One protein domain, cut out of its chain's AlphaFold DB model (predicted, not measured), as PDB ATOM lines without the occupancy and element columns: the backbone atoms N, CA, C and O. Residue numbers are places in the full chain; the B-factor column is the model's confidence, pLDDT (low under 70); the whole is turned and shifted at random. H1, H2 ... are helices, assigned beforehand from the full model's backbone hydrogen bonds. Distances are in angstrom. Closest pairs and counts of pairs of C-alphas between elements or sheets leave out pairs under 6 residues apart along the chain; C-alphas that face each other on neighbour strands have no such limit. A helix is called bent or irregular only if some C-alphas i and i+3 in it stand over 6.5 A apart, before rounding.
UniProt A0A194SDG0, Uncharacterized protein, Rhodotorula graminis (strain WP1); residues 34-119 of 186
ATOM      1  N   LEU A  34     291.710 238.327 126.069       76.88
ATOM      2  CA  LEU A  34     293.109 238.608 126.401       76.88
ATOM      3  C   LEU A  34     293.503 237.990 127.754       76.88
ATOM      4  O   LEU A  34     294.653 237.601 127.964       76.88
ATOM      5  N   VAL A  35     292.536 237.854 128.666       75.44
ATOM      6  CA  VAL A  35     292.741 237.336 130.026       75.44
ATOM      7  C   VAL A  35     293.323 235.914 130.054       75.44
ATOM      8  O   VAL A  35     294.302 235.710 130.772       75.44
ATOM      9  N   PRO A  36     292.814 234.926 129.289       71.50
ATOM     10  CA  PRO A  36     293.394 233.586 129.219       71.50
ATOM     11  C   PRO A  36     294.849 233.584 128.752       71.50
ATOM     12  O   PRO A  36     295.644 232.785 129.235       71.50
ATOM     13  N   VAL A  37     295.209 234.499 127.848       74.50
ATOM     14  CA  VAL A  37     296.562 234.597 127.287       74.50
ATOM     15  C   VAL A  37     297.534 235.157 128.324       74.50
ATOM     16  O   VAL A  37     298.593 234.585 128.559       74.50
ATOM     17  N   LEU A  38     297.156 236.227 129.027       77.12
ATOM     18  CA  LEU A  38     297.990 236.798 130.092       77.12
ATOM     19  C   LEU A  38     298.036 235.910 131.347       77.12
ATOM     20  O   LEU A  38     298.994 235.972 132.121       77.12
ATOM     21  N   ARG A  39     297.049 235.019 131.528       71.88
ATOM     22  CA  ARG A  39     297.079 233.974 132.561       71.88
ATOM     23  C   ARG A  39     298.184 232.939 132.339       71.88
ATOM     24  O   ARG A  39     298.552 232.311 133.324       71.88
ATOM     25  N   ILE A  40     298.763 232.801 131.143       70.00
ATOM     26  CA  ILE A  40     299.915 231.907 130.893       70.00
ATOM     27  C   ILE A  40     301.093 232.289 131.799       70.00
ATOM     28  O   ILE A  40     301.670 231.430 132.458       70.00
ATOM     29  N   VAL A  41     301.358 233.591 131.946       64.56
ATOM     30  CA  VAL A  41     302.401 234.122 132.842       64.56
ATOM     31  C   VAL A  41     302.048 233.902 134.328       64.56
ATOM     32  O   VAL A  41     302.938 233.805 135.174       64.56
ATOM     33  N   LYS A  42     300.750 233.795 134.660       61.38
ATOM     34  CA  LYS A  42     300.230 233.639 136.033       61.38
ATOM     35  C   LYS A  42     300.123 232.175 136.497       61.38
ATOM     36  O   LYS A  42     300.459 231.894 137.642       61.38
ATOM     37  N   GLY A  43     299.613 231.267 135.659       54.00
ATOM     38  CA  GLY A  43     299.299 229.869 136.010       54.00
ATOM     39  C   GLY A  43     300.542 228.994 136.156       54.00
ATOM     40  O   GLY A  43     300.703 228.293 137.142       54.00
ATOM     41  N   SER A  44     301.482 229.176 135.244       51.38
ATOM     42  CA  SER A  44     302.865 228.703 135.284       51.38
ATOM     43  C   SER A  44     303.559 228.734 136.661       51.38
ATOM     44  O   SER A  44     304.222 227.783 137.073       51.38
ATOM     45  N   ARG A  45     303.409 229.850 137.388       54.38
ATOM     46  CA  ARG A  45     304.092 230.082 138.669       54.38
ATOM     47  C   ARG A  45     303.402 229.377 139.840       54.38
ATOM     48  O   ARG A  45     303.921 229.411 140.954       54.38
ATOM     49  N   ARG A  46     302.238 228.763 139.595       49.94
ATOM     50  CA  ARG A  46     301.445 228.000 140.566       49.94
ATOM     51  C   ARG A  46     301.847 226.518 140.619       49.94
ATOM     52  O   ARG A  46     301.723 225.934 141.689       49.94
ATOM     53  N   ASP A  47     302.376 225.959 139.524       49.50
ATOM     54  CA  ASP A  47     302.470 224.499 139.316       49.50
ATOM     55  C   ASP A  47     303.891 223.895 139.408       49.50
ATOM     56  O   ASP A  47     304.067 222.719 139.114       49.50
ATOM     57  N   GLY A  48     304.920 224.651 139.816       44.53
ATOM     58  CA  GLY A  48     306.313 224.158 139.807       44.53
ATOM     59  C   GLY A  48     306.992 224.074 141.168       44.53
ATOM     60  O   GLY A  48     307.043 223.028 141.792       44.53
ATOM     61  N   HIS A  49     307.548 225.180 141.647       44.19
ATOM     62  CA  HIS A  49     308.149 225.290 142.974       44.19
ATOM     63  C   HIS A  49     307.988 226.742 143.423       44.19
ATOM     64  O   HIS A  49     307.976 227.652 142.599       44.19
ATOM     65  N   ARG A  50     307.771 226.971 144.719       45.81
ATOM     66  CA  ARG A  50     307.530 228.291 145.324       45.81
ATOM     67  C   ARG A  50     308.648 229.285 144.970       45.81
ATOM     68  O   ARG A  50     309.626 229.357 145.701       45.81
ATOM     69  N   ILE A  51     308.495 230.081 143.914       46.41
ATOM     70  CA  ILE A  51     309.415 231.208 143.670       46.41
ATOM     71  C   ILE A  51     308.814 232.521 144.205       46.41
ATOM     72  O   ILE A  51     309.557 233.411 144.594       46.41
ATOM     73  N   PHE A  52     307.480 232.653 144.316       49.59
ATOM     74  CA  PHE A  52     306.863 233.938 144.698       49.59
ATOM     75  C   PHE A  52     305.512 233.862 145.452       49.59
ATOM     76  O   PHE A  52     304.538 234.463 144.987       49.59
ATOM     77  N   PRO A  53     305.388 233.186 146.614       49.09
ATOM     78  CA  PRO A  53     304.194 233.349 147.455       49.09
ATOM     79  C   PRO A  53     303.957 234.828 147.826       49.09
ATOM     80  O   PRO A  53     302.822 235.303 147.769       49.09
ATOM     81  N   ASP A  54     305.032 235.588 148.053       52.28
ATOM     82  CA  ASP A  54     304.957 236.981 148.505       52.28
ATOM     83  C   ASP A  54     304.612 237.984 147.396       52.28
ATOM     84  O   ASP A  54     304.163 239.086 147.690       52.28
ATOM     85  N   HIS A  55     304.729 237.617 146.113       57.84
ATOM     86  CA  HIS A  55     304.476 238.536 144.989       57.84
ATOM     87  C   HIS A  55     303.220 238.196 144.183       57.84
ATOM     88  O   HIS A  55     302.994 238.770 143.116       57.84
ATOM     89  N   HIS A  56     302.363 237.305 144.691       62.22
ATOM     90  CA  HIS A  56     301.085 236.989 144.047       62.22
ATOM     91  C   HIS A  56     300.245 238.254 143.785       62.22
ATOM     92  O   HIS A  56     299.638 238.392 142.722       62.22
ATOM     93  N   HIS A  57     300.262 239.208 144.721       65.44
ATOM     94  CA  HIS A  57     299.575 240.489 144.573       65.44
ATOM     95  C   HIS A  57     300.188 241.359 143.460       65.44
ATOM     96  O   HIS A  57     299.441 241.920 142.663       65.44
ATOM     97  N   VAL A  58     301.520 241.393 143.336       68.31
ATOM     98  CA  VAL A  58     302.242 242.140 142.288       68.31
ATOM     99  C   VAL A  58     301.940 241.577 140.904       68.31
ATOM    100  O   VAL A  58     301.601 242.323 139.993       68.31
ATOM    101  N   VAL A  59     301.994 240.254 140.738       67.62
ATOM    102  CA  VAL A  59     301.720 239.598 139.446       67.62
ATOM    103  C   VAL A  59     300.260 239.791 139.033       67.62
ATOM    104  O   VAL A  59     299.946 239.996 137.860       67.62
ATOM    105  N   LYS A  60     299.349 239.742 140.005       71.19
ATOM    106  CA  LYS A  60     297.921 239.974 139.786       71.19
ATOM    107  C   LYS A  60     297.630 241.426 139.393       71.19
ATOM    108  O   LYS A  60     296.852 241.637 138.461       71.19
ATOM    109  N   ALA A  61     298.256 242.393 140.066       71.81
ATOM    110  CA  ALA A  61     298.182 243.807 139.705       71.81
ATOM    111  C   ALA A  61     298.742 244.027 138.293       71.81
ATOM    112  O   ALA A  61     298.017 244.485 137.414       71.81
ATOM    113  N   TRP A  62     299.949 243.518 138.024       78.81
ATOM    114  CA  TRP A  62     300.593 243.614 136.715       78.81
ATOM    115  C   TRP A  62     299.728 243.067 135.576       78.81
ATOM    116  O   TRP A  62     299.634 243.693 134.523       78.81
ATOM    117  N   GLY A  63     299.083 241.912 135.772       75.50
ATOM    118  CA  GLY A  63     298.207 241.316 134.761       75.50
ATOM    119  C   GLY A  63     296.943 242.140 134.504       75.50
ATOM    120  O   GLY A  63     296.467 242.193 133.372       75.50
ATOM    121  N   THR A  64     296.420 242.807 135.535       76.31
ATOM    122  CA  THR A  64     295.265 243.711 135.417       76.31
ATOM    123  C   THR A  64     295.647 244.962 134.627       76.31
ATOM    124  O   THR A  64     294.949 245.328 133.676       76.31
ATOM    125  N   ASP A  65     296.803 245.544 134.937       78.81
ATOM    126  CA  ASP A  65     297.339 246.715 134.241       78.81
ATOM    127  C   ASP A  65     297.678 246.389 132.781       78.81
ATOM    128  O   ASP A  65     297.293 247.125 131.872       78.81
ATOM    129  N   ALA A  66     298.288 245.224 132.529       79.56
ATOM    130  CA  ALA A  66     298.543 244.716 131.182       79.56
ATOM    131  C   ALA A  66     297.245 244.544 130.378       79.56
ATOM    132  O   ALA A  66     297.193 244.930 129.209       79.56
ATOM    133  N   CYS A  67     296.189 243.989 130.989       80.81
ATOM    134  CA  CYS A  67     294.887 243.840 130.334       80.81
ATOM    135  C   CYS A  67     294.316 245.197 129.920       80.81
ATOM    136  O   CYS A  67     293.874 245.353 128.780       80.81
ATOM    137  N   SER A  68     294.335 246.170 130.835       80.69
ATOM    138  CA  SER A  68     293.852 247.527 130.572       80.69
ATOM    139  C   SER A  68     294.644 248.173 129.430       80.69
ATOM    140  O   SER A  68     294.064 248.573 128.413       80.69
ATOM    141  N   TYR A  69     295.976 248.153 129.540       81.69
ATOM    142  CA  TYR A  69     296.902 248.795 128.609       81.69
ATOM    143  C   TYR A  69     296.853 248.208 127.192       81.69
ATOM    144  O   TYR A  69     296.824 248.940 126.201       81.69
ATOM    145  N   LEU A  70     296.819 246.879 127.068       84.19
ATOM    146  CA  LEU A  70     296.921 246.197 125.772       84.19
ATOM    147  C   LEU A  70     295.578 246.035 125.056       84.19
ATOM    148  O   LEU A  70     295.548 245.668 123.882       84.19
ATOM    149  N   SER A  71     294.463 246.315 125.730       82.69
ATOM    150  CA  SER A  71     293.122 246.022 125.224       82.69
ATOM    151  C   SER A  71     292.797 246.619 123.853       82.69
ATOM    152  O   SER A  71     292.227 245.933 123.002       82.69
ATOM    153  N   SER A  72     293.170 247.878 123.614       82.12
ATOM    154  CA  SER A  72     292.942 248.537 122.325       82.12
ATOM    155  C   SER A  72     293.770 247.885 121.217       82.12
ATOM    156  O   SER A  72     293.231 247.555 120.163       82.12
ATOM    157  N   ALA A  73     295.059 247.638 121.480       83.69
ATOM    158  CA  ALA A  73     295.973 247.013 120.525       83.69
ATOM    159  C   ALA A  73     295.556 245.569 120.192       83.69
ATOM    160  O   ALA A  73     295.603 245.162 119.032       83.69
ATOM    161  N   TRP A  74     295.079 244.816 121.189       86.38
ATOM    162  CA  TRP A  74     294.564 243.455 121.023       86.38
ATOM    163  C   TRP A  74     293.351 243.399 120.090       86.38
ATOM    164  O   TRP A  74     293.293 242.553 119.195       86.38
ATOM    165  N   ARG A  75     292.396 244.326 120.251       83.88
ATOM    166  CA  ARG A  75     291.204 244.385 119.389       83.88
ATOM    167  C   ARG A  75     291.546 244.711 117.943       83.88
ATOM    168  O   ARG A  75     290.979 244.089 117.052       83.88
ATOM    169  N   SER A  76     292.479 245.633 117.718       84.50
ATOM    170  CA  SER A  76     292.936 245.990 116.369       84.50
ATOM    171  C   SER A  76     293.856 244.946 115.727       84.50
ATOM    172  O   SER A  76     294.071 244.992 114.520       84.50
ATOM    173  N   ALA A  77     294.429 244.024 116.507       84.38
ATOM    174  CA  ALA A  77     295.316 242.987 115.993       84.38
ATOM    175  C   ALA A  77     294.535 241.891 115.249       84.38
ATOM    176  O   ALA A  77     293.467 241.464 115.699       84.38
ATOM    177  N   SER A  78     295.099 241.406 114.139       86.75
ATOM    178  CA  SER A  78     294.538 240.290 113.371       86.75
ATOM    179  C   SER A  78     294.614 238.963 114.152       86.75
ATOM    180  O   SER A  78     295.425 238.842 115.082       86.75
ATOM    181  N   PRO A  79     293.807 237.943 113.796       85.12
ATOM    182  CA  PRO A  79     293.851 236.626 114.439       85.12
ATOM    183  C   PRO A  79     295.250 235.986 114.448       85.12
ATOM    184  O   PRO A  79     295.668 235.398 115.452       85.12
ATOM    185  N   GLU A  80     296.014 236.161 113.369       83.31
ATOM    186  CA  GLU A  80     297.382 235.649 113.232       83.31
ATOM    187  C   GLU A  80     298.315 236.323 114.241       83.31
ATOM    188  O   GLU A  80     299.104 235.648 114.901       83.31
ATOM    189  N   ARG A  81     298.183 237.643 114.439       81.38
ATOM    190  CA  ARG A  81     298.987 238.383 115.426       81.38
ATOM    191  C   ARG A  81     298.650 238.012 116.860       81.38
ATOM    192  O   ARG A  81     299.548 237.921 117.691       81.38
ATOM    193  N   ARG A  82     297.372 237.783 117.161       85.38
ATOM    194  CA  ARG A  82     296.946 237.303 118.484       85.38
ATOM    195  C   ARG A  82     297.556 235.933 118.790       85.38
ATOM    196  O   ARG A  82     298.033 235.705 119.899       85.38
ATOM    197  N   SER A  83     297.605 235.062 117.782       83.19
ATOM    198  CA  SER A  83     298.216 233.730 117.874       83.19
ATOM    199  C   SER A  83     299.739 233.801 118.032       83.19
ATOM    200  O   SER A  83     300.304 233.137 118.899       83.19
ATOM    201  N   ALA A  84     300.397 234.666 117.258       81.44
ATOM    202  CA  ALA A  84     301.822 234.980 117.375       81.44
ATOM    203  C   ALA A  84     302.182 235.519 118.772       81.44
ATOM    204  O   ALA A  84     303.110 235.046 119.424       81.44
ATOM    205  N   PHE A  85     301.390 236.462 119.285       85.31
ATOM    206  CA  PHE A  85     301.577 237.028 120.619       85.31
ATOM    207  C   PHE A  85     301.458 235.969 121.715       85.31
ATOM    208  O   PHE A  85     302.306 235.911 122.606       85.31
ATOM    209  N   LYS A  86     300.452 235.089 121.618       84.44
ATOM    210  CA  LYS A  86     300.303 233.949 122.529       84.44
ATOM    211  C   LYS A  86     301.556 233.067 122.519       84.44
ATOM    212  O   LYS A  86     302.109 232.803 123.581       84.44
ATOM    213  N   ARG A  87     302.050 232.702 121.332       80.69
ATOM    214  CA  ARG A  87     303.260 231.880 121.180       80.69
ATOM    215  C   ARG A  87     304.511 232.560 121.743       80.69
ATOM    216  O   ARG A  87     305.332 231.907 122.376       80.69
ATOM    217  N   SER A  88     304.661 233.871 121.552       79.75
ATOM    218  CA  SER A  88     305.762 234.640 122.155       79.75
ATOM    219  C   SER A  88     305.715 234.613 123.681       79.75
ATOM    220  O   SER A  88     306.761 234.493 124.312       79.75
ATOM    221  N   LEU A  89     304.525 234.716 124.278       80.88
ATOM    222  CA  LEU A  89     304.369 234.630 125.732       80.88
ATOM    223  C   LEU A  89     304.659 233.225 126.270       80.88
ATOM    224  O   LEU A  89     305.224 233.113 127.355       80.88
ATOM    225  N   GLU A  90     304.321 232.177 125.519       78.69
ATOM    226  CA  GLU A  90     304.682 230.788 125.846       78.69
ATOM    227  C   GLU A  90     306.206 230.584 125.813       78.69
ATOM    228  O   GLU A  90     306.773 230.098 126.786       78.69
ATOM    229  N   LEU A  91     306.894 231.054 124.765       74.56
ATOM    230  CA  LEU A  91     308.361 230.975 124.661       74.56
ATOM    231  C   LEU A  91     309.071 231.804 125.736       74.56
ATOM    232  O   LEU A  91     310.071 231.383 126.314       74.56
ATOM    233  N   PHE A  92     308.550 233.000 126.010       73.94
ATOM    234  CA  PHE A  92     309.044 233.829 127.100       73.94
ATOM    235  C   PHE A  92     308.933 233.084 128.426       73.94
ATOM    236  O   PHE A  92     309.875 233.073 129.211       73.94
ATOM    237  N   TYR A  93     307.800 232.423 128.647       72.25
ATOM    238  CA  TYR A  93     307.573 231.609 129.823       72.25
ATOM    239  C   TYR A  93     308.543 230.422 129.925       72.25
ATOM    240  O   TYR A  93     309.144 230.252 130.984       72.25
ATOM    241  N   GLU A  94     308.753 229.653 128.859       71.12
ATOM    242  CA  GLU A  94     309.742 228.562 128.847       71.12
ATOM    243  C   GLU A  94     311.139 229.072 129.235       71.12
ATOM    244  O   GLU A  94     311.819 228.476 130.074       71.12
ATOM    245  N   ALA A  95     311.533 230.242 128.717       68.00
ATOM    246  CA  ALA A  95     312.781 230.894 129.103       68.00
ATOM    247  C   ALA A  95     312.805 231.299 130.589       68.00
ATOM    248  O   ALA A  95     313.850 231.194 131.232       68.00
ATOM    249  N   LEU A  96     311.669 231.715 131.166       67.06
ATOM    250  CA  LEU A  96     311.576 232.009 132.601       67.06
ATOM    251  C   LEU A  96     311.729 230.770 133.475       67.06
ATOM    252  O   LEU A  96     312.234 230.887 134.586       67.06
ATOM    253  N   GLN A  97     311.276 229.605 133.011       64.25
ATOM    254  CA  GLN A  97     311.460 228.352 133.746       64.25
ATOM    255  C   GLN A  97     312.902 227.861 133.680       64.25
ATOM    256  O   GLN A  97     313.401 227.298 134.649       64.25
ATOM    257  N   ALA A  98     313.567 228.067 132.541       64.00
ATOM    258  CA  ALA A  98     314.955 227.662 132.341       64.00
ATOM    259  C   ALA A  98     315.943 228.528 133.139       64.00
ATOM    260  O   ALA A  98     317.002 228.056 133.555       64.00
ATOM    261  N   VAL A  99     315.612 229.804 133.357       57.03
ATOM    262  CA  VAL A  99     316.418 230.722 134.161       57.03
ATOM    263  C   VAL A  99     315.945 230.636 135.610       57.03
ATOM    264  O   VAL A  99     315.046 231.361 136.023       57.03
ATOM    265  N   ASP A 100     316.580 229.761 136.390       53.28
ATOM    266  CA  ASP A 100     316.397 229.594 137.843       53.28
ATOM    267  C   ASP A 100     316.863 230.841 138.633       53.28
ATOM    268  O   ASP A 100     317.820 230.816 139.410       53.28
ATOM    269  N   ARG A 101     316.279 232.011 138.347       49.62
ATOM    270  CA  ARG A 101     316.596 233.277 139.014       49.62
ATOM    271  C   ARG A 101     315.330 234.067 139.296       49.62
ATOM    272  O   ARG A 101     314.655 234.573 138.403       49.62
ATOM    273  N   ALA A 102     315.074 234.225 140.588       47.94
ATOM    274  CA  ALA A 102     314.013 235.020 141.179       47.94
ATOM    275  C   ALA A 102     314.243 236.536 140.999       47.94
ATOM    276  O   ALA A 102     314.461 237.247 141.975       47.94
ATOM    277  N   ASN A 103     314.228 237.048 139.763       50.66
ATOM    278  CA  ASN A 103     314.351 238.487 139.523       50.66
ATOM    279  C   ASN A 103     312.981 239.103 139.154       50.66
ATOM    280  O   ASN A 103     312.376 238.692 138.165       50.66
ATOM    281  N   PRO A 104     312.425 240.049 139.930       48.59
ATOM    282  CA  PRO A 104     311.136 240.680 139.624       48.59
ATOM    283  C   PRO A 104     311.148 241.567 138.364       48.59
ATOM    284  O   PRO A 104     310.087 241.770 137.774       48.59
ATOM    285  N   ASP A 105     312.322 241.989 137.874       55.38
ATOM    286  CA  ASP A 105     312.490 242.719 136.596       55.38
ATOM    287  C   ASP A 105     312.230 241.852 135.347       55.38
ATOM    288  O   ASP A 105     312.384 242.287 134.207       55.38
ATOM    289  N   ILE A 106     311.829 240.601 135.556       62.50
ATOM    290  CA  ILE A 106     311.546 239.615 134.518       62.50
ATOM    291  C   ILE A 106     310.168 239.830 133.872       62.50
ATOM    292  O   ILE A 106     309.836 239.167 132.898       62.50
ATOM    293  N   LEU A 107     309.312 240.723 134.369       69.38
ATOM    294  CA  LEU A 107     308.021 240.937 133.710       69.38
ATOM    295  C   LEU A 107     308.210 241.633 132.350       69.38
ATOM    296  O   LEU A 107     308.976 242.594 132.248       69.38
ATOM    297  N   PRO A 108     307.514 241.186 131.288       71.38
ATOM    298  CA  PRO A 108     307.650 241.819 129.990       71.38
ATOM    299  C   PRO A 108     307.103 243.249 130.051       71.38
ATOM    300  O   PRO A 108     306.030 243.504 130.602       71.38
ATOM    301  N   SER A 109     307.849 244.185 129.462       79.31
ATOM    302  CA  SER A 109     307.439 245.588 129.372       79.31
ATOM    303  C   SER A 109     306.119 245.725 128.610       79.31
ATOM    304  O   SER A 109     305.949 245.160 127.523       79.31
ATOM    305  N   TYR A 110     305.205 246.528 129.158       79.69
ATOM    306  CA  TYR A 110     303.927 246.850 128.525       79.69
ATOM    307  C   TYR A 110     304.107 247.445 127.134       79.69
ATOM    308  O   TYR A 110     303.386 247.080 126.203       79.69
ATOM    309  N   GLU A 111     305.105 248.311 126.969       74.06
ATOM    310  CA  GLU A 111     305.362 248.973 125.697       74.06
ATOM    311  C   GLU A 111     305.835 247.986 124.629       74.06
ATOM    312  O   GLU A 111     305.339 248.012 123.505       74.06
ATOM    313  N   ASN A 112     306.684 247.023 124.999       77.69
ATOM    314  CA  ASN A 112     307.126 245.974 124.079       77.69
ATOM    315  C   ASN A 112     305.954 245.096 123.621       77.69
ATOM    316  O   ASN A 112     305.838 244.783 122.435       77.69
ATOM    317  N   MET A 113     305.052 244.735 124.539       82.69
ATOM    318  CA  MET A 113     303.853 243.959 124.203       82.69
ATOM    319  C   MET A 113     302.892 244.746 123.302       82.69
ATOM    320  O   MET A 113     302.334 244.190 122.353       82.69
ATOM    321  N   ARG A 114     302.730 246.051 123.550       81.75
ATOM    322  CA  ARG A 114     301.893 246.934 122.724       81.75
ATOM    323  C   ARG A 114     302.462 247.085 121.319       81.75
ATOM    324  O   ARG A 114     301.717 246.924 120.354       81.75
ATOM    325  N   ILE A 115     303.765 247.342 121.202       79.06
ATOM    326  CA  ILE A 115     304.468 247.440 119.917       79.06
ATOM    327  C   ILE A 115     304.349 246.124 119.144       79.06
ATOM    328  O   ILE A 115     304.102 246.162 117.943       79.06
ATOM    329  N   PHE A 116     304.451 244.973 119.814       81.31
ATOM    330  CA  PHE A 116     304.276 243.667 119.176       81.31
ATOM    331  C   PHE A 116     302.874 243.482 118.587       81.31
ATOM    332  O   PHE A 116     302.731 243.052 117.445       81.31
ATOM    333  N   LEU A 117     301.830 243.839 119.338       81.31
ATOM    334  CA  LEU A 117     300.449 243.741 118.859       81.31
ATOM    335  C   LEU A 117     300.151 244.746 117.730       81.31
ATOM    336  O   LEU A 117     299.439 244.421 116.773       81.31
ATOM    337  N   ALA A 118     300.714 245.954 117.816       77.31
ATOM    338  CA  ALA A 118     300.476 247.040 116.868       77.31
ATOM    339  C   ALA A 118     301.295 246.916 115.570       77.31
ATOM    340  O   ALA A 118     300.793 247.267 114.498       77.31
ATOM    341  N   SER A 119     302.520 246.389 115.628       72.31
ATOM    342  CA  SER A 119     303.428 246.371 114.478       72.31
ATOM    343  C   SER A 119     303.086 245.270 113.465       72.31
ATOM    344  O   SER A 119     303.005 244.098 113.827       72.31
TER     345      SER A 119
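AT A GLANCE: This is residues 34 to 119 of the 186 residues of an uncharacterized protein of Rhodotorula graminis (strain WP1) (UniProt A0A194SDG0). Four helices with aligned axes form a small elongated bundle: the long helices H2 and H3 run opposite ways, the shorter H1 fits between them on one side, and the short H4 fits between them on the other, toward the end where H2 turns into H3. The printed part has 86 residues, with H1, H2, H3 and H4 in that order and no named strand; its class is all helix. It is compact, with a radius of gyration of the C-alphas of 13.0 A, and spans 37 by 23 by 20 A.

IN THESE COORDINATES: Find C-alpha 35 at (292.741, 237.336, 130.026); from there H1 runs to residue 46, 16.6 A. H2, residues 53 to 76, covers 35.4 A; it is irregular, with C-alphas 54 and 57 7.5 A apart, and has a kink of 47 degrees near residue 70. H3, residues 79 to 98, covers 29.1 A. H4, residues 110 to 118, ends at C-alpha 118, (300.476, 247.040, 116.868).

HOW THE PARTS SIT: Look first at Leu 38 and Gly 63, the closest C-alphas of the hairpin H1 and H2, 6.5 A apart; H2 touches H1 with residues 59 to 67 alone, at a shallow tilt of 20 degrees. H1 and H3 touch, closest at C-alphas 37 and 86, 6.1 A, and run the same way at 11 degrees. H2 and H3 are close but not clearly touching. H4 touches H2, closest at C-alphas 117 and 73, 5.8 A. H1 and H4 are apart. Every O i to N i+4 pair is within hydrogen-bond range in H3 and H4, but 16 of 20 in H2 and 2 of 8 in H1, where 6 of 9 O i to N i+3 pairs are.

THE WHOLE: The C-alphas of His 49 and Ser 76 are the farthest apart, 37.0 A. The printed part has no cut, and the link from H3 to H4 is long. Check the B-factor column at residues 41 to 59 and 95 to 107, where pLDDT is under 70.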